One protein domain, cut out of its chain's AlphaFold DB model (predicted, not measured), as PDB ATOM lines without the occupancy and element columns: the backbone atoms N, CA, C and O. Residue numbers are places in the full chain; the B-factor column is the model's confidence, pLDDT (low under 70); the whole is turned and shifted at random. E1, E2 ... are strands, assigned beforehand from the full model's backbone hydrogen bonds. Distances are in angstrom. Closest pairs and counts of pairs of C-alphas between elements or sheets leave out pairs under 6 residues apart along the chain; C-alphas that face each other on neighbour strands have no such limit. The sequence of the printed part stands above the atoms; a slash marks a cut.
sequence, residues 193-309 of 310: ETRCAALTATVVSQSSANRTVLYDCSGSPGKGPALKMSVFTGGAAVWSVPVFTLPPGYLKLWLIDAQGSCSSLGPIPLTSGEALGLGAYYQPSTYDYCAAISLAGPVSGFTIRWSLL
ATOM      1  N   GLU A 193     -20.660 -16.320  14.053       70.62
ATOM      2  CA  GLU A 193     -20.934 -17.363  15.041       70.62
ATOM      3  C   GLU A 193     -21.711 -18.513  14.379       70.62
ATOM      4  O   GLU A 193     -22.795 -18.322  13.823       70.62
ATOM      5  N   THR A 194     -21.163 -19.727  14.427       68.69
ATOM      6  CA  THR A 194     -21.850 -20.955  13.987       68.69
ATOM      7  C   THR A 194     -22.686 -21.516  15.132       68.69
ATOM      8  O   THR A 194     -22.161 -21.689  16.231       68.69
ATOM      9  N   ARG A 195     -23.968 -21.825  14.896       67.81
ATOM     10  CA  ARG A 195     -24.913 -22.160  15.981       67.81
ATOM     11  C   ARG A 195     -25.077 -23.646  16.293       67.81
ATOM     12  O   ARG A 195     -25.691 -23.970  17.302       67.81
ATOM     13  N   CYS A 196     -24.544 -24.542  15.469       64.81
ATOM     14  CA  CYS A 196     -24.571 -25.975  15.741       64.81
ATOM     15  C   CYS A 196     -23.291 -26.670  15.287       64.81
ATOM     16  O   CYS A 196     -22.659 -26.267  14.310       64.81
ATOM     17  N   ALA A 197     -22.942 -27.746  15.996       57.66
ATOM     18  CA  ALA A 197     -21.808 -28.597  15.656       57.66
ATOM     19  C   ALA A 197     -22.064 -29.415  14.380       57.66
ATOM     20  O   ALA A 197     -21.125 -29.712  13.647       57.66
ATOM     21  N   ALA A 198     -23.320 -29.773  14.093       65.19
ATOM     22  CA  ALA A 198     -23.697 -30.516  12.897       65.19
ATOM     23  C   ALA A 198     -24.956 -29.927  12.255       65.19
ATOM     24  O   ALA A 198     -25.972 -29.716  12.919       65.19
ATOM     25  N   LEU A 199     -24.883 -29.698  10.942       71.69
ATOM     26  CA  LEU A 199     -26.029 -29.264  10.154       71.69
ATOM     27  C   LEU A 199     -26.917 -30.455   9.811       71.69
ATOM     28  O   LEU A 199     -26.440 -31.521   9.415       71.69
ATOM     29  N   THR A 200     -28.219 -30.249   9.925       79.31
ATOM     30  CA  THR A 200     -29.225 -31.208   9.481       79.31
ATOM     31  C   THR A 200     -29.532 -30.936   8.024       79.31
ATOM     32  O   THR A 200     -29.879 -29.818   7.663       79.31
ATOM     33  N   ALA A 201     -29.393 -31.952   7.177       82.69
ATOM     34  CA  ALA A 201     -29.670 -31.822   5.758       82.69
ATOM     35  C   ALA A 201     -31.101 -32.281   5.452       82.69
ATOM     36  O   ALA A 201     -31.442 -33.447   5.660       82.69
ATOM     37  N   THR A 202     -31.933 -31.385   4.929       86.00
ATOM     38  CA  THR A 202     -33.327 -31.674   4.562       86.00
ATOM     39  C   THR A 202     -33.575 -31.335   3.097       86.00
ATOM     40  O   THR A 202     -33.256 -30.250   2.621       86.00
ATOM     41  N   VAL A 203     -34.125 -32.281   2.332       86.88
ATOM     42  CA  VAL A 203     -34.494 -32.027   0.932       86.88
ATOM     43  C   VAL A 203     -35.801 -31.238   0.924       86.88
ATOM     44  O   VAL A 203     -36.836 -31.759   1.329       86.88
ATOM     45  N   VAL A 204     -35.753 -29.990   0.464       87.19
ATOM     46  CA  VAL A 204     -36.899 -29.062   0.480       87.19
ATOM     47  C   VAL A 204     -37.598 -28.955  -0.870       87.19
ATOM     48  O   VAL A 204     -38.779 -28.625  -0.936       87.19
ATOM     49  N   SER A 205     -36.895 -29.245  -1.964       86.25
ATOM     50  CA  SER A 205     -37.507 -29.361  -3.286       86.25
ATOM     51  C   SER A 205     -36.708 -30.293  -4.185       86.25
ATOM     52  O   SER A 205     -35.511 -30.509  -3.990       86.25
ATOM     53  N   GLN A 206     -37.376 -30.865  -5.179       88.19
ATOM     54  CA  GLN A 206     -36.760 -31.749  -6.157       88.19
ATOM     55  C   GLN A 206     -37.383 -31.499  -7.527       88.19
ATOM     56  O   GLN A 206     -38.603 -31.452  -7.665       88.19
ATOM     57  N   SER A 207     -36.533 -31.339  -8.533       84.94
ATOM     58  CA  SER A 207     -36.899 -31.257  -9.943       84.94
ATOM     59  C   SER A 207     -36.378 -32.480 -10.703       84.94
ATOM     60  O   SER A 207     -35.691 -33.335 -10.144       84.94
ATOM     61  N   SER A 208     -36.662 -32.549 -12.004       83.31
ATOM     62  CA  SER A 208     -36.112 -33.566 -12.910       83.31
ATOM     63  C   SER A 208     -34.611 -33.410 -13.195       83.31
ATOM     64  O   SER A 208     -34.036 -34.287 -13.833       83.31
ATOM     65  N   ALA A 209     -33.964 -32.343 -12.709       84.00
ATOM     66  CA  ALA A 209     -32.529 -32.103 -12.886       84.00
ATOM     67  C   ALA A 209     -31.743 -32.038 -11.562       84.00
ATOM     68  O   ALA A 209     -30.576 -32.431 -11.515       84.00
ATOM     69  N   ASN A 210     -32.352 -31.547 -10.480       88.69
ATOM     70  CA  ASN A 210     -31.657 -31.270  -9.222       88.69
ATOM     71  C   ASN A 210     -32.547 -31.450  -7.983       88.69
ATOM     72  O   ASN A 210     -33.773 -31.471  -8.060       88.69
ATOM     73  N   ARG A 211     -31.904 -31.570  -6.823       89.44
ATOM     74  CA  ARG A 211     -32.527 -31.490  -5.499       89.44
ATOM     75  C   ARG A 211     -32.018 -30.242  -4.800       89.44
ATOM     76  O   ARG A 211     -30.828 -29.940  -4.874       89.44
ATOM     77  N   THR A 212     -32.903 -29.549  -4.109       89.62
ATOM     78  CA  THR A 212     -32.547 -28.444  -3.227       89.62
ATOM     79  C   THR A 212     -32.545 -28.959  -1.803       89.62
ATOM     80  O   THR A 212     -33.524 -29.556  -1.351       89.62
ATOM     81  N   VAL A 213     -31.436 -28.741  -1.111       87.75
ATOM     82  CA  VAL A 213     -31.218 -29.192   0.259       87.75
ATOM     83  C   VAL A 213     -31.003 -27.979   1.146       87.75
ATOM     84  O   VAL A 213     -30.138 -27.158   0.851       87.75
ATOM     85  N   LEU A 214     -31.786 -27.886   2.213       87.38
ATOM     86  CA  LEU A 214     -31.593 -26.957   3.316       87.38
ATOM     87  C   LEU A 214     -30.656 -27.599   4.341       87.38
ATOM     88  O   LEU A 214     -30.822 -28.769   4.689       87.38
ATOM     89  N   TYR A 215     -29.694 -26.820   4.817       86.00
ATOM     90  CA  TYR A 215     -28.827 -27.162   5.931       86.00
ATOM     91  C   TYR A 215     -29.035 -26.135   7.038       86.00
ATOM     92  O   TYR A 215     -28.630 -24.977   6.909       86.00
ATOM     93  N   ASP A 216     -29.650 -26.589   8.121       81.69
ATOM     94  CA  ASP A 216     -29.986 -25.784   9.290       81.69
ATOM     95  C   ASP A 216     -29.576 -26.508  10.584       81.69
ATOM     96  O   ASP A 216     -29.026 -27.617  10.565       81.69
ATOM     97  N   CYS A 217     -29.845 -25.889  11.733       76.19
ATOM     98  CA  CYS A 217     -29.650 -26.525  13.035       76.19
ATOM     99  C   CYS A 217     -30.931 -27.202  13.562       76.19
ATOM    100  O   CYS A 217     -31.064 -27.370  14.774       76.19
ATOM    101  N   SER A 218     -31.895 -27.587  12.712       69.19
ATOM    102  CA  SER A 218     -33.199 -28.119  13.164       69.19
ATOM    103  C   SER A 218     -33.098 -29.424  13.963       69.19
ATOM    104  O   SER A 218     -33.893 -29.638  14.881       69.19
ATOM    105  N   GLY A 219     -32.107 -30.267  13.659       57.06
ATOM    106  CA  GLY A 219     -31.773 -31.478  14.414       57.06
ATOM    107  C   GLY A 219     -30.800 -31.264  15.580       57.06
ATOM    108  O   GLY A 219     -30.466 -32.231  16.259       57.06
ATOM    109  N   SER A 220     -30.351 -30.028  15.826       46.94
ATOM    110  CA  SER A 220     -29.441 -29.673  16.923       46.94
ATOM    111  C   SER A 220     -30.182 -28.974  18.079       46.94
ATOM    112  O   SER A 220     -31.196 -28.299  17.857       46.94
ATOM    113  N   PRO A 221     -29.705 -29.101  19.333       39.44
ATOM    114  CA  PRO A 221     -30.214 -28.292  20.438       39.44
ATOM    115  C   PRO A 221     -29.974 -26.805  20.128       39.44
ATOM    116  O   PRO A 221     -28.900 -26.424  19.678       39.44
ATOM    117  N   GLY A 222     -31.005 -25.966  20.289       44.38
ATOM    118  CA  GLY A 222     -30.948 -24.553  19.885       44.38
ATOM    119  C   GLY A 222     -31.586 -24.221  18.531       44.38
ATOM    120  O   GLY A 222     -31.147 -23.260  17.898       44.38
ATOM    121  N   LYS A 223     -32.623 -24.987  18.129       52.22
ATOM    122  CA  LYS A 223     -33.545 -24.765  16.990       52.22
ATOM    123  C   LYS A 223     -33.449 -23.354  16.422       52.22
ATOM    124  O   LYS A 223     -34.005 -22.401  16.972       52.22
ATOM    125  N   GLY A 224     -32.713 -23.226  15.332       62.94
ATOM    126  CA  GLY A 224     -32.448 -21.926  14.773       62.94
ATOM    127  C   GLY A 224     -31.520 -21.972  13.571       62.94
ATOM    128  O   GLY A 224     -31.052 -23.040  13.181       62.94
ATOM    129  N   PRO A 225     -31.275 -20.795  12.998       72.12
ATOM    130  CA  PRO A 225     -30.470 -20.634  11.800       72.12
ATOM    131  C   PRO A 225     -29.013 -21.069  12.002       72.12
ATOM    132  O   PRO A 225     -28.443 -20.852  13.075       72.12
ATOM    133  N   ALA A 226     -28.406 -21.648  10.968       77.25
ATOM    134  CA  ALA A 226     -27.049 -22.204  10.970       77.25
ATOM    135  C   ALA A 226     -25.948 -21.204  11.360       77.25
ATOM    136  O   ALA A 226     -24.954 -21.556  12.008       77.25
ATOM    137  N   LEU A 227     -26.119 -19.952  10.947       79.69
ATOM    138  CA  LEU A 227     -25.138 -18.885  11.054       79.69
ATOM    139  C   LEU A 227     -25.757 -17.678  11.754       79.69
ATOM    140  O   LEU A 227     -26.897 -17.304  11.478       79.69
ATOM    141  N   LYS A 228     -24.994 -17.025  12.624       78.19
ATOM    142  CA  LYS A 228     -25.363 -15.771  13.278       78.19
ATOM    143  C   LYS A 228     -24.230 -14.765  13.141       78.19
ATOM    144  O   LYS A 228     -23.070 -15.092  13.351       78.19
ATOM    145  N   MET A 229     -24.582 -13.536  12.797       74.31
ATOM    146  CA  MET A 229     -23.663 -12.406  12.726       74.31
ATOM    147  C   MET A 229     -23.848 -11.523  13.952       74.31
ATOM    148  O   MET A 229     -24.977 -11.169  14.303       74.31
ATOM    149  N   SER A 230     -22.750 -11.154  14.607       63.97
ATOM    150  CA  SER A 230     -22.795 -10.208  15.723       63.97
ATOM    151  C   SER A 230     -23.092  -8.791  15.227       63.97
ATOM    152  O   SER A 230     -22.625  -8.398  14.158       63.97
ATOM    153  N   VAL A 231     -23.795  -7.995  16.033       60.72
ATOM    154  CA  VAL A 231     -24.043  -6.577  15.738       60.72
ATOM    155  C   VAL A 231     -22.738  -5.788  15.845       60.72
ATOM    156  O   VAL A 231     -22.125  -5.759  16.910       60.72
ATOM    157  N   PHE A 232     -22.342  -5.108  14.768       55.22
ATOM    158  CA  PHE A 232     -21.238  -4.147  14.797       55.22
ATOM    159  C   PHE A 232     -21.754  -2.728  15.063       55.22
ATOM    160  O   PHE A 232     -22.650  -2.221  14.382       55.22
ATOM    161  N   THR A 233     -21.168  -2.060  16.057       48.06
ATOM    162  CA  THR A 233     -21.387  -0.634  16.311       48.06
ATOM    163  C   THR A 233     -20.800   0.179  15.154       48.06
ATOM    164  O   THR A 233     -19.631   0.039  14.812       48.06
ATOM    165  N   GLY A 234     -21.624   1.013  14.512       54.28
ATOM    166  CA  GLY A 234     -21.220   1.847  13.367       54.28
ATOM    167  C   GLY A 234     -21.870   1.482  12.029       54.28
ATOM    168  O   GLY A 234     -21.716   2.221  11.066       54.28
ATOM    169  N   GLY A 235     -22.642   0.393  11.968       51.84
ATOM    170  CA  GLY A 235     -23.495   0.069  10.820       51.84
ATOM    171  C   GLY A 235     -22.801  -0.381   9.542       51.84
ATOM    172  O   GLY A 235     -23.427  -0.398   8.486       51.84
ATOM    173  N   ALA A 236     -21.532  -0.767   9.632       61.16
ATOM    174  CA  ALA A 236     -20.829  -1.400   8.531       61.16
ATOM    175  C   ALA A 236     -21.203  -2.888   8.430       61.16
ATOM    176  O   ALA A 236     -21.314  -3.574   9.447       61.16
ATOM    177  N   ALA A 237     -21.365  -3.383   7.199       68.00
ATOM    178  CA  ALA A 237     -21.459  -4.814   6.937       68.00
ATOM    179  C   ALA A 237     -20.170  -5.520   7.385       68.00
ATOM    180  O   ALA A 237     -19.066  -4.994   7.212       68.00
ATOM    181  N   VAL A 238     -20.309  -6.725   7.933       72.69
ATOM    182  CA  VAL A 238     -19.176  -7.581   8.274       72.69
ATOM    183  C   VAL A 238     -18.711  -8.268   6.999       72.69
ATOM    184  O   VAL A 238     -19.391  -9.145   6.464       72.69
ATOM    185  N   TRP A 239     -17.535  -7.880   6.515       77.56
ATOM    186  CA  TRP A 239     -16.911  -8.536   5.373       77.56
ATOM    187  C   TRP A 239     -16.307  -9.866   5.802       77.56
ATOM    188  O   TRP A 239     -15.368  -9.930   6.600       77.56
ATOM    189  N   SER A 240     -16.874 -10.938   5.267       78.44
ATOM    190  CA  SER A 240     -16.526 -12.305   5.622       78.44
ATOM    191  C   SER A 240     -16.214 -13.118   4.372       78.44
ATOM    192  O   SER A 240     -16.842 -12.952   3.330       78.44
ATOM    193  N   VAL A 241     -15.202 -13.974   4.466       81.75
ATOM    194  CA  VAL A 241     -14.721 -14.826   3.381       81.75
ATOM    195  C   VAL A 241     -14.973 -16.283   3.780       81.75
ATOM    196  O   VAL A 241     -14.315 -16.774   4.710       81.75
ATOM    197  N   PRO A 242     -15.916 -16.980   3.124       83.81
ATOM    198  CA  PRO A 242     -16.138 -18.404   3.305       83.81
ATOM    199  C   PRO A 242     -15.096 -19.194   2.510       83.81
ATOM    200  O   PRO A 242     -14.822 -18.903   1.351       83.81
ATOM    201  N   VAL A 243     -14.538 -20.239   3.099       82.38
ATOM    202  CA  VAL A 243     -13.616 -21.176   2.455       82.38
ATOM    203  C   VAL A 243     -14.174 -22.575   2.645       82.38
ATOM    204  O   VAL A 243     -14.385 -23.019   3.777       82.38
ATOM    205  N   PHE A 244     -14.440 -23.266   1.542       82.31
ATOM    206  CA  PHE A 244     -15.035 -24.599   1.560       82.31
ATOM    207  C   PHE A 244     -14.643 -25.403   0.321       82.31
ATOM    208  O   PHE A 244     -14.229 -24.866  -0.704       82.31
ATOM    209  N   THR A 245     -14.809 -26.719   0.407       82.00
ATOM    210  CA  THR A 245     -14.691 -27.625  -0.738       82.00
ATOM    211  C   THR A 245     -15.975 -28.425  -0.833       82.00
ATOM    212  O   THR A 245     -16.353 -29.107   0.119       82.00
ATOM    213  N   LEU A 246     -16.670 -28.302  -1.963       83.31
ATOM    214  CA  LEU A 246     -17.923 -29.011  -2.173       83.31
ATOM    215  C   LEU A 246     -17.653 -30.454  -2.626       83.31
ATOM    216  O   LEU A 246     -16.824 -30.662  -3.516       83.31
ATOM    217  N   PRO A 247     -18.354 -31.448  -2.056       82.88
ATOM    218  CA  PRO A 247     -18.301 -32.817  -2.539       82.88
ATOM    219  C   PRO A 247     -18.792 -32.945  -3.993       82.88
ATOM    220  O   PRO A 247     -19.535 -32.088  -4.489       82.88
ATOM    221  N   PRO A 248     -18.451 -34.048  -4.682       83.12
ATOM    222  CA  PRO A 248     -19.021 -34.354  -5.988       83.12
ATOM    223  C   PRO A 248     -20.555 -34.369  -5.947       83.12
ATOM    224  O   PRO A 248     -21.160 -34.948  -5.047       83.12
ATOM    225  N   GLY A 249     -21.186 -33.743  -6.943       83.88
ATOM    226  CA  GLY A 249     -22.644 -33.671  -7.063       83.88
ATOM    227  C   GLY A 249     -23.271 -32.384  -6.524       83.88
ATOM    228  O   GLY A 249     -24.456 -32.167  -6.764       83.88
ATOM    229  N   TYR A 250     -22.517 -31.501  -5.870       87.69
ATOM    230  CA  TYR A 250     -22.987 -30.156  -5.523       87.69
ATOM    231  C   TYR A 250     -22.852 -29.215  -6.722       87.69
ATOM    232  O   TYR A 250     -21.812 -29.168  -7.373       87.69
ATOM    233  N   LEU A 251     -23.913 -28.464  -7.011       88.38
ATOM    234  CA  LEU A 251     -23.981 -27.547  -8.151       88.38
ATOM    235  C   LEU A 251     -23.797 -26.096  -7.712       88.38
ATOM    236  O   LEU A 251     -23.080 -25.341  -8.361       88.38
ATOM    237  N   LYS A 252     -24.480 -25.697  -6.634       88.69
ATOM    238  CA  LYS A 252     -24.456 -24.333  -6.089       88.69
ATOM    239  C   LYS A 252     -24.700 -24.357  -4.585       88.69
ATOM    240  O   LYS A 252     -25.437 -25.219  -4.109       88.69
ATOM    241  N   LEU A 253     -24.130 -23.380  -3.884       89.44
ATOM    242  CA  LEU A 253     -24.329 -23.124  -2.461       89.44
ATOM    243  C   LEU A 253     -24.696 -21.646  -2.268       89.44
ATOM    244  O   LEU A 253     -24.122 -20.777  -2.925       89.44
ATOM    245  N   TRP A 254     -25.653 -21.359  -1.395       91.31
ATOM    246  CA  TRP A 254     -26.061 -19.996  -1.059       91.31
ATOM    247  C   TRP A 254     -26.576 -19.910   0.376       91.31
ATOM    248  O   TRP A 254     -26.929 -20.924   0.983       91.31
ATOM    249  N   LEU A 255     -26.613 -18.693   0.909       88.69
ATOM    250  CA  LEU A 255     -27.274 -18.367   2.166       88.69
ATOM    251  C   LEU A 255     -28.690 -17.861   1.909       88.69
ATOM    252  O   LEU A 255     -28.965 -17.205   0.899       88.69
ATOM    253  N   ILE A 256     -29.561 -18.122   2.872       86.75
ATOM    254  CA  ILE A 256     -30.866 -17.481   3.010       86.75
ATOM    255  C   ILE A 256     -30.936 -16.829   4.388       86.75
ATOM    256  O   ILE A 256     -30.383 -17.363   5.346       86.75
ATOM    257  N   ASP A 257     -31.562 -15.662   4.484       80.81
ATOM    258  CA  ASP A 257     -31.873 -15.048   5.775       80.81
ATOM    259  C   ASP A 257     -33.144 -15.668   6.386       80.81
ATOM    260  O   ASP A 257     -33.754 -16.573   5.814       80.81
ATOM    261  N   ALA A 258     -33.559 -15.177   7.556       69.31
ATOM    262  CA  ALA A 258     -34.744 -15.673   8.259       69.31
ATOM    263  C   ALA A 258     -36.070 -15.455   7.496       69.31
ATOM    264  O   ALA A 258     -37.087 -16.044   7.861       69.31
ATOM    265  N   GLN A 259     -36.088 -14.591   6.481       66.56
ATOM    266  CA  GLN A 259     -37.261 -14.275   5.664       66.56
ATOM    267  C   GLN A 259     -37.219 -14.975   4.296       66.56
ATOM    268  O   GLN A 259     -38.233 -15.035   3.594       66.56
ATOM    269  N   GLY A 260     -36.057 -15.497   3.908       68.88
ATOM    270  CA  GLY A 260     -35.814 -16.208   2.668       68.88
ATOM    271  C   GLY A 260     -36.285 -17.658   2.704       68.88
ATOM    272  O   GLY A 260     -36.548 -18.255   3.744       68.88
ATOM    273  N   SER A 261     -36.374 -18.260   1.521       78.12
ATOM    274  CA  SER A 261     -36.532 -19.703   1.373       78.12
ATOM    275  C   SER A 261     -35.482 -20.212   0.397       78.12
ATOM    276  O   SER A 261     -35.031 -19.472  -0.479       78.12
ATOM    277  N   CYS A 262     -35.140 -21.502   0.457       80.00
ATOM    278  CA  CYS A 262     -34.265 -22.104  -0.557       80.00
ATOM    279  C   CYS A 262     -34.851 -22.051  -1.988       80.00
ATOM    280  O   CYS A 262     -34.196 -22.487  -2.931       80.00
ATOM    281  N   SER A 263     -36.084 -21.562  -2.152       68.44
ATOM    282  CA  SER A 263     -36.811 -21.423  -3.412       68.44
ATOM    283  C   SER A 263     -37.124 -19.968  -3.804       68.44
ATOM    284  O   SER A 263     -37.714 -19.766  -4.865       68.44
ATOM    285  N   SER A 264     -36.767 -18.961  -2.992       62.16
ATOM    286  CA  SER A 264     -37.099 -17.549  -3.245       62.16
ATOM    287  C   SER A 264     -36.002 -16.788  -4.005       62.16
ATOM    288  O   SER A 264     -34.890 -17.272  -4.189       62.16
ATOM    289  N   LEU A 265     -36.344 -15.583  -4.483       49.34
ATOM    290  CA  LEU A 265     -35.561 -14.730  -5.396       49.34
ATOM    291  C   LEU A 265     -34.478 -13.855  -4.725       49.34
ATOM    292  O   LEU A 265     -33.904 -12.998  -5.391       49.34
ATOM    293  N   GLY A 266     -34.169 -14.068  -3.441       60.69
ATOM    294  CA  GLY A 266     -33.127 -13.324  -2.712       60.69
ATOM    295  C   GLY A 266     -31.980 -14.153  -2.110       60.69
ATOM    296  O   GLY A 266     -31.564 -13.819  -1.004       60.69
ATOM    297  N   PRO A 267     -31.477 -15.238  -2.738       78.62
ATOM    298  CA  PRO A 267     -30.381 -16.010  -2.163       78.62
ATOM    299  C   PRO A 267     -29.063 -15.234  -2.251       78.62
ATOM    300  O   PRO A 267     -28.757 -14.643  -3.287       78.62
ATOM    301  N   ILE A 268     -28.250 -15.283  -1.195       87.25
ATOM    302  CA  ILE A 268     -26.890 -14.729  -1.205       87.25
ATOM    303  C   ILE A 268     -25.950 -15.842  -1.689       87.25
ATOM    304  O   ILE A 268     -25.699 -16.785  -0.932       87.25
ATOM    305  N   PRO A 269     -25.454 -15.808  -2.938       89.25
ATOM    306  CA  PRO A 269     -24.599 -16.870  -3.456       89.25
ATOM    307  C   PRO A 269     -23.298 -16.961  -2.655       89.25
ATOM    308  O   PRO A 269     -22.722 -15.945  -2.270       89.25
ATOM    309  N   LEU A 270     -22.832 -18.188  -2.414       89.69
ATOM    310  CA  LEU A 270     -21.551 -18.441  -1.766       89.69
ATOM    311  C   LEU A 270     -20.541 -18.960  -2.783       89.69
ATOM    312  O   LEU A 270     -20.718 -20.034  -3.361       89.69
ATOM    313  N   THR A 271     -19.439 -18.231  -2.919       90.56
ATOM    314  CA  THR A 271     -18.253 -18.654  -3.666       90.56
ATOM    315  C   THR A 271     -17.097 -18.803  -2.687       90.56
ATOM    316  O   THR A 271     -16.835 -17.911  -1.881       90.56
ATOM    317  N   SER A 272     -16.389 -19.933  -2.732       87.56
ATOM    318  CA  SER A 272     -15.242 -20.145  -1.847       87.56
ATOM    319  C   SER A 272     -14.134 -19.130  -2.148       87.56
ATOM    320  O   SER A 272     -13.682 -19.024  -3.286       87.56
ATOM    321  N   GLY A 273     -13.666 -18.428  -1.117       85.06
ATOM    322  CA  GLY A 273     -12.622 -17.407  -1.187       85.06
ATOM    323  C   GLY A 273     -13.114 -16.006  -1.562       85.06
ATOM    324  O   GLY A 273     -12.312 -15.076  -1.549       85.06
ATOM    325  N   GLU A 274     -14.401 -15.829  -1.867       90.31
ATOM    326  CA  GLU A 274     -14.961 -14.528  -2.240       90.31
ATOM    327  C   GLU A 274     -15.520 -13.802  -1.014       90.31
ATOM    328  O   GLU A 274     -16.312 -14.355  -0.254       90.31
ATOM    329  N   ALA A 275     -15.100 -12.554  -0.806       85.75
ATOM    330  CA  ALA A 275     -15.591 -11.759   0.309       85.75
ATOM    331  C   ALA A 275     -17.041 -11.330   0.084       85.75
ATOM    332  O   ALA A 275     -17.387 -10.801  -0.970       85.75
ATOM    333  N   LEU A 276     -17.865 -11.478   1.116       85.12
ATOM    334  CA  LEU A 276     -19.243 -11.023   1.107       85.12
ATOM    335  C   LEU A 276     -19.590 -10.273   2.395       85.12
ATOM    336  O   LEU A 276     -19.151 -10.626   3.494       85.12
ATOM    337  N   GLY A 277     -20.356  -9.197   2.239       81.50
ATOM    338  CA  GLY A 277     -20.856  -8.399   3.349       81.50
ATOM    339  C   GLY A 277     -22.084  -9.062   3.960       81.50
ATOM    340  O   GLY A 277     -23.109  -9.185   3.294       81.50
ATOM    341  N   LEU A 278     -21.983  -9.478   5.222       77.56
ATOM    342  CA  LEU A 278     -23.088 -10.037   6.004       77.56
ATOM    343  C   LEU A 278     -23.447  -9.128   7.179       77.56
ATOM    344  O   LEU A 278     -22.616  -8.367   7.678       77.56
ATOM    345  N   GLY A 279     -24.686  -9.245   7.658       68.25
ATOM    346  CA  GLY A 279     -25.184  -8.478   8.797       68.25
ATOM    347  C   GLY A 279     -26.027  -7.261   8.415       68.25
ATOM    348  O   GLY A 279     -25.915  -6.707   7.323       68.25
ATOM    349  N   ALA A 280     -26.882  -6.850   9.350       57.59
ATOM    350  CA  ALA A 280     -27.785  -5.714   9.235       57.59
ATOM    351  C   ALA A 280     -27.555  -4.700  10.366       57.59
ATOM    352  O   ALA A 280     -26.960  -4.989  11.406       57.59
ATOM    353  N   TYR A 281     -28.058  -3.487  10.150       54.91
ATOM    354  CA  TYR A 281     -28.012  -2.390  11.111       54.91
ATOM    355  C   TYR A 281     -28.834  -2.744  12.369       54.91
ATOM    356  O   TYR A 281     -29.996  -3.126  12.265       54.91
ATOM    357  N   TYR A 282     -28.229  -2.614  13.556       53.88
ATOM    358  CA  TYR A 282     -28.856  -2.739  14.886       53.88
ATOM    359  C   TYR A 282     -29.400  -4.100  15.352       53.88
ATOM    360  O   TYR A 282     -29.816  -4.186  16.508       53.88
ATOM    361  N   GLN A 283     -29.379  -5.165  14.547       62.44
ATOM    362  CA  GLN A 283     -29.827  -6.494  14.990       62.44
ATOM    363  C   GLN A 283     -28.927  -7.617  14.467       62.44
ATOM    364  O   GLN A 283     -28.401  -7.513  13.358       62.44
ATOM    365  N   PRO A 284     -28.722  -8.690  15.256       67.44
ATOM    366  CA  PRO A 284     -27.957  -9.837  14.798       67.44
ATOM    367  C   PRO A 284     -28.688 -10.488  13.626       67.44
ATOM    368  O   PRO A 284     -29.843 -10.893  13.752       67.44
ATOM    369  N   SER A 285     -28.015 -10.581  12.483       76.19
ATOM    370  CA  SER A 285     -28.552 -11.275  11.314       76.19
ATOM    371  C   SER A 285     -28.244 -12.751  11.405       76.19
ATOM    372  O   SER A 285     -27.178 -13.153  11.872       76.19
ATOM    373  N   THR A 286     -29.169 -13.563  10.928       80.94
ATOM    374  CA  THR A 286     -29.030 -15.007  10.971       80.94
ATOM    375  C   THR A 286     -29.334 -15.626   9.624       80.94
ATOM    376  O   THR A 286     -30.242 -15.154   8.940       80.94
ATOM    377  N   TYR A 287     -28.609 -16.687   9.276       84.25
ATOM    378  CA  TYR A 287     -28.684 -17.306   7.959       84.25
ATOM    379  C   TYR A 287     -28.688 -18.832   8.030       84.25
ATOM    380  O   TYR A 287     -28.023 -19.414   8.889       84.25
ATOM    381  N   ASP A 288     -29.368 -19.460   7.076       87.12
ATOM    382  CA  ASP A 288     -29.280 -20.891   6.776       87.12
ATOM    383  C   ASP A 288     -28.585 -21.126   5.438       87.12
ATOM    384  O   ASP A 288     -28.516 -20.231   4.590       87.12
ATOM    385  N   TYR A 289     -28.067 -22.339   5.234       88.19
ATOM    386  CA  TYR A 289     -27.453 -22.711   3.963       88.19
ATOM    387  C   TYR A 289     -28.430 -23.501   3.112       88.19
ATOM    388  O   TYR A 289     -29.091 -24.424   3.574       88.19
ATOM    389  N   CYS A 290     -28.427 -23.215   1.824       89.00
ATOM    390  CA  CYS A 290     -29.136 -24.000   0.835       89.00
ATOM    391  C   CYS A 290     -28.153 -24.423  -0.249       89.00
ATOM    392  O   CYS A 290     -27.302 -23.642  -0.678       89.00
ATOM    393  N   ALA A 291     -28.283 -25.658  -0.720       89.69
ATOM    394  CA  ALA A 291     -27.521 -26.137  -1.860       89.69
ATOM    395  C   ALA A 291     -28.431 -26.747  -2.918       89.69
ATOM    396  O   ALA A 291     -29.377 -27.473  -2.609       89.69
ATOM    397  N   ALA A 292     -28.080 -26.515  -4.178       89.69
ATOM    398  CA  ALA A 292     -28.568 -27.312  -5.288       89.69
ATOM    399  C   ALA A 292     -27.578 -28.453  -5.495       89.69
ATOM    400  O   ALA A 292     -26.396 -28.214  -5.747       89.69
ATOM    401  N   ILE A 293     -28.065 -29.682  -5.420       90.38
ATOM    402  CA  ILE A 293     -27.288 -30.889  -5.682       90.38
ATOM    403  C   ILE A 293     -27.902 -31.658  -6.848       90.38
ATOM    404  O   ILE A 293     -29.093 -31.548  -7.146       90.38
ATOM    405  N   SER A 294     -27.090 -32.465  -7.512       88.75
ATOM    406  CA  SER A 294     -27.552 -33.355  -8.564       88.75
ATOM    407  C   SER A 294     -28.521 -34.413  -8.016       88.75
ATOM    408  O   SER A 294     -28.553 -34.728  -6.817       88.75
ATOM    409  N   LEU A 295     -29.338 -34.975  -8.905       84.88
ATOM    410  CA  LEU A 295     -30.270 -36.048  -8.556       84.88
ATOM    411  C   LEU A 295     -29.575 -37.336  -8.103       84.88
ATOM    412  O   LEU A 295     -30.148 -38.089  -7.318       84.88
ATOM    413  N   ALA A 296     -28.352 -37.575  -8.572       72.75
ATOM    414  CA  ALA A 296     -27.579 -38.763  -8.249       72.75
ATOM    415  C   ALA A 296     -26.672 -38.520  -7.031       72.75
ATOM    416  O   ALA A 296     -26.051 -37.468  -6.899       72.75
ATOM    417  N   GLY A 297     -26.576 -39.518  -6.152       63.97
ATOM    418  CA  GLY A 297     -25.627 -39.532  -5.037       63.97
ATOM    419  C   GLY A 297     -26.203 -39.112  -3.674       63.97
ATOM    420  O   GLY A 297     -27.302 -38.548  -3.590       63.97
ATOM    421  N   PRO A 298     -25.488 -39.436  -2.582       71.00
ATOM    422  CA  PRO A 298     -25.899 -39.100  -1.226       71.00
ATOM    423  C   PRO A 298     -25.745 -37.600  -0.948       71.00
ATOM    424  O   PRO A 298     -24.854 -36.939  -1.481       71.00
ATOM    425  N   VAL A 299     -26.597 -37.077  -0.065       75.31
ATOM    426  CA  VAL A 299     -26.392 -35.760   0.544       75.31
ATOM    427  C   VAL A 299     -25.233 -35.908   1.529       75.31
ATOM    428  O   VAL A 299     -25.395 -36.520   2.582       75.31
ATOM    429  N   SER A 300     -24.042 -35.455   1.143       67.88
ATOM    430  CA  SER A 300     -22.827 -35.605   1.949       67.88
ATOM    431  C   SER A 300     -22.574 -34.350   2.778       67.88
ATOM    432  O   SER A 300     -22.798 -33.233   2.332       67.88
ATOM    433  N   GLY A 301     -22.109 -34.513   4.015       68.38
ATOM    434  CA  GLY A 301     -21.681 -33.365   4.812       68.38
ATOM    435  C   GLY A 301     -20.490 -32.657   4.160       68.38
ATOM    436  O   GLY A 301     -19.657 -33.292   3.513       68.38
ATOM    437  N   PHE A 302     -20.396 -31.344   4.349       70.88
ATOM    438  CA  PHE A 302     -19.250 -30.542   3.930       70.88
ATOM    439  C   PHE A 302     -18.927 -29.493   4.996       70.88
ATOM    440  O   PHE A 302     -19.757 -29.185   5.852       70.88
ATOM    441  N   THR A 303     -17.705 -28.965   4.962       70.25
ATOM    442  CA  THR A 303     -17.223 -27.988   5.945       70.25
ATOM    443  C   THR A 303     -17.072 -26.622   5.296       70.25
ATOM    444  O   THR A 303     -16.483 -26.503   4.221       70.25
ATOM    445  N   ILE A 304     -17.562 -25.589   5.984       75.06
ATOM    446  CA  ILE A 304     -17.347 -24.188   5.623       75.06
ATOM    447  C   ILE A 304     -16.584 -23.519   6.756       75.06
ATOM    448  O   ILE A 304     -17.007 -23.557   7.911       75.06
ATOM    449  N   ARG A 305     -15.463 -22.886   6.421       75.19
ATOM    450  CA  ARG A 305     -14.717 -22.022   7.336       75.19
ATOM    451  C   ARG A 305     -14.960 -20.575   6.972       75.19
ATOM    452  O   ARG A 305     -14.830 -20.209   5.814       75.19
ATOM    453  N   TRP A 306     -15.246 -19.753   7.965       75.31
ATOM    454  CA  TRP A 306     -15.397 -18.319   7.774       75.31
ATOM    455  C   TRP A 306     -14.176 -17.590   8.314       75.31
ATOM    456  O   TRP A 306     -13.649 -17.931   9.373       75.31
ATOM    457  N   SER A 307     -13.728 -16.583   7.577       72.44
ATOM    458  CA  SER A 307     -12.667 -15.675   7.998       72.44
ATOM    459  C   SER A 307     -13.107 -14.234   7.785       72.44
ATOM    460  O   SER A 307     -13.938 -13.957   6.926       72.44
ATOM    461  N   LEU A 308     -12.583 -13.317   8.590       70.50
ATOM    462  CA  LEU A 308     -12.807 -11.895   8.371       70.50
ATOM    463  C   LEU A 308     -11.902 -11.397   7.256       70.50
ATOM    464  O   LEU A 308     -10.709 -11.710   7.254       70.50
ATOM    465  N   LEU A 309     -12.453 -10.575   6.367       65.50
ATOM    466  CA  LEU A 309     -11.629  -9.762   5.488       65.50
ATOM    467  C   LEU A 309     -11.001  -8.651   6.347       65.50
ATOM    468  O   LEU A 309     -11.723  -7.821   6.898       65.50
TER     469      LEU A 309
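Overview. This is residues 193 to 309 of the 310 residues of an uncharacterized protein of Candidatus Bathyarchaeota archaeon (UniProt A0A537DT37). A strongly twisted wall of five strands, E1, E2, E7, E5 and E3, is built round its longest strand E7, and a smaller sheet, E6 E4 E8, is set off beyond the E5 side of it and turned partly over one face; residues 268 to 269 pair along E5 on that side. The two sheets meet loosely. The printed part has 117 residues, with no named helix and eight named strands, E1 to E8 in order along the chain; under half of the residues, 49, are in them, and the class is all strand. The larger sheet is branched at E7, the smaller runs E6 E4 E8, and neighbour strands in both are antiparallel. The whole is compact, with a radius of gyration of the C-alphas of 14.2 A, yet elongated, spanning 46 by 29 by 28 A.

Along the chain. E1, residues 200 to 206, begins at C-alpha 200 (-29.225, -31.208, 9.481) and measures 17.4 A. E2, residues 210 to 216, measures 19.4 A, and E3 is residues 227 to 229. E4, residues 238 to 244, measures 18.8 A, and E5, residues 250 to 257, 20.9 A. E6 is residues 276 to 278. E7, residues 286 to 294, measures 26.8 A and begins at C-alpha 286 (-29.030, -15.007, 10.971). E8, residues 304 to 308, measures 13.4 A and ends at C-alpha 308 (-12.807, -11.895, 8.371).

Arrangement. E2 and E3 lie on one side of E7, E5 on the other side. E1 and E2 form a hairpin, with N 202 and O 214 2.9 A apart. E2 and E7 stand at 154 degrees, with N 213 and O 291 2.8 A apart. E5 and E7 stand at 159 degrees, with N 254 and O 290 2.9 A apart. E3 pairs with E7 staggered from E2, with N 227 and O 287 2.9 A apart. In the smaller sheet, E4 is the inner strand: N 240 and O 276 of E6 are 2.9 A apart, and N 243 and O 305 of E8 2.7 A. The closest C-alphas of E3 and E6, those of Met 229 and Leu 278, are 7.2 A apart. E4 and E7 are apart, as are E5 and E8.

Size, cuts and confidence. The two C-alphas farthest apart, those of Ser 208 and Gly 234, are 46.5 A apart. The printed part has no cut. The link from E5 to E6, residues 258 to 275, is long. The mean pLDDT of the printed part is 75.5; 37 residues are under 70, among them residues 218 to 224, 230 to 237 and 279 to 284.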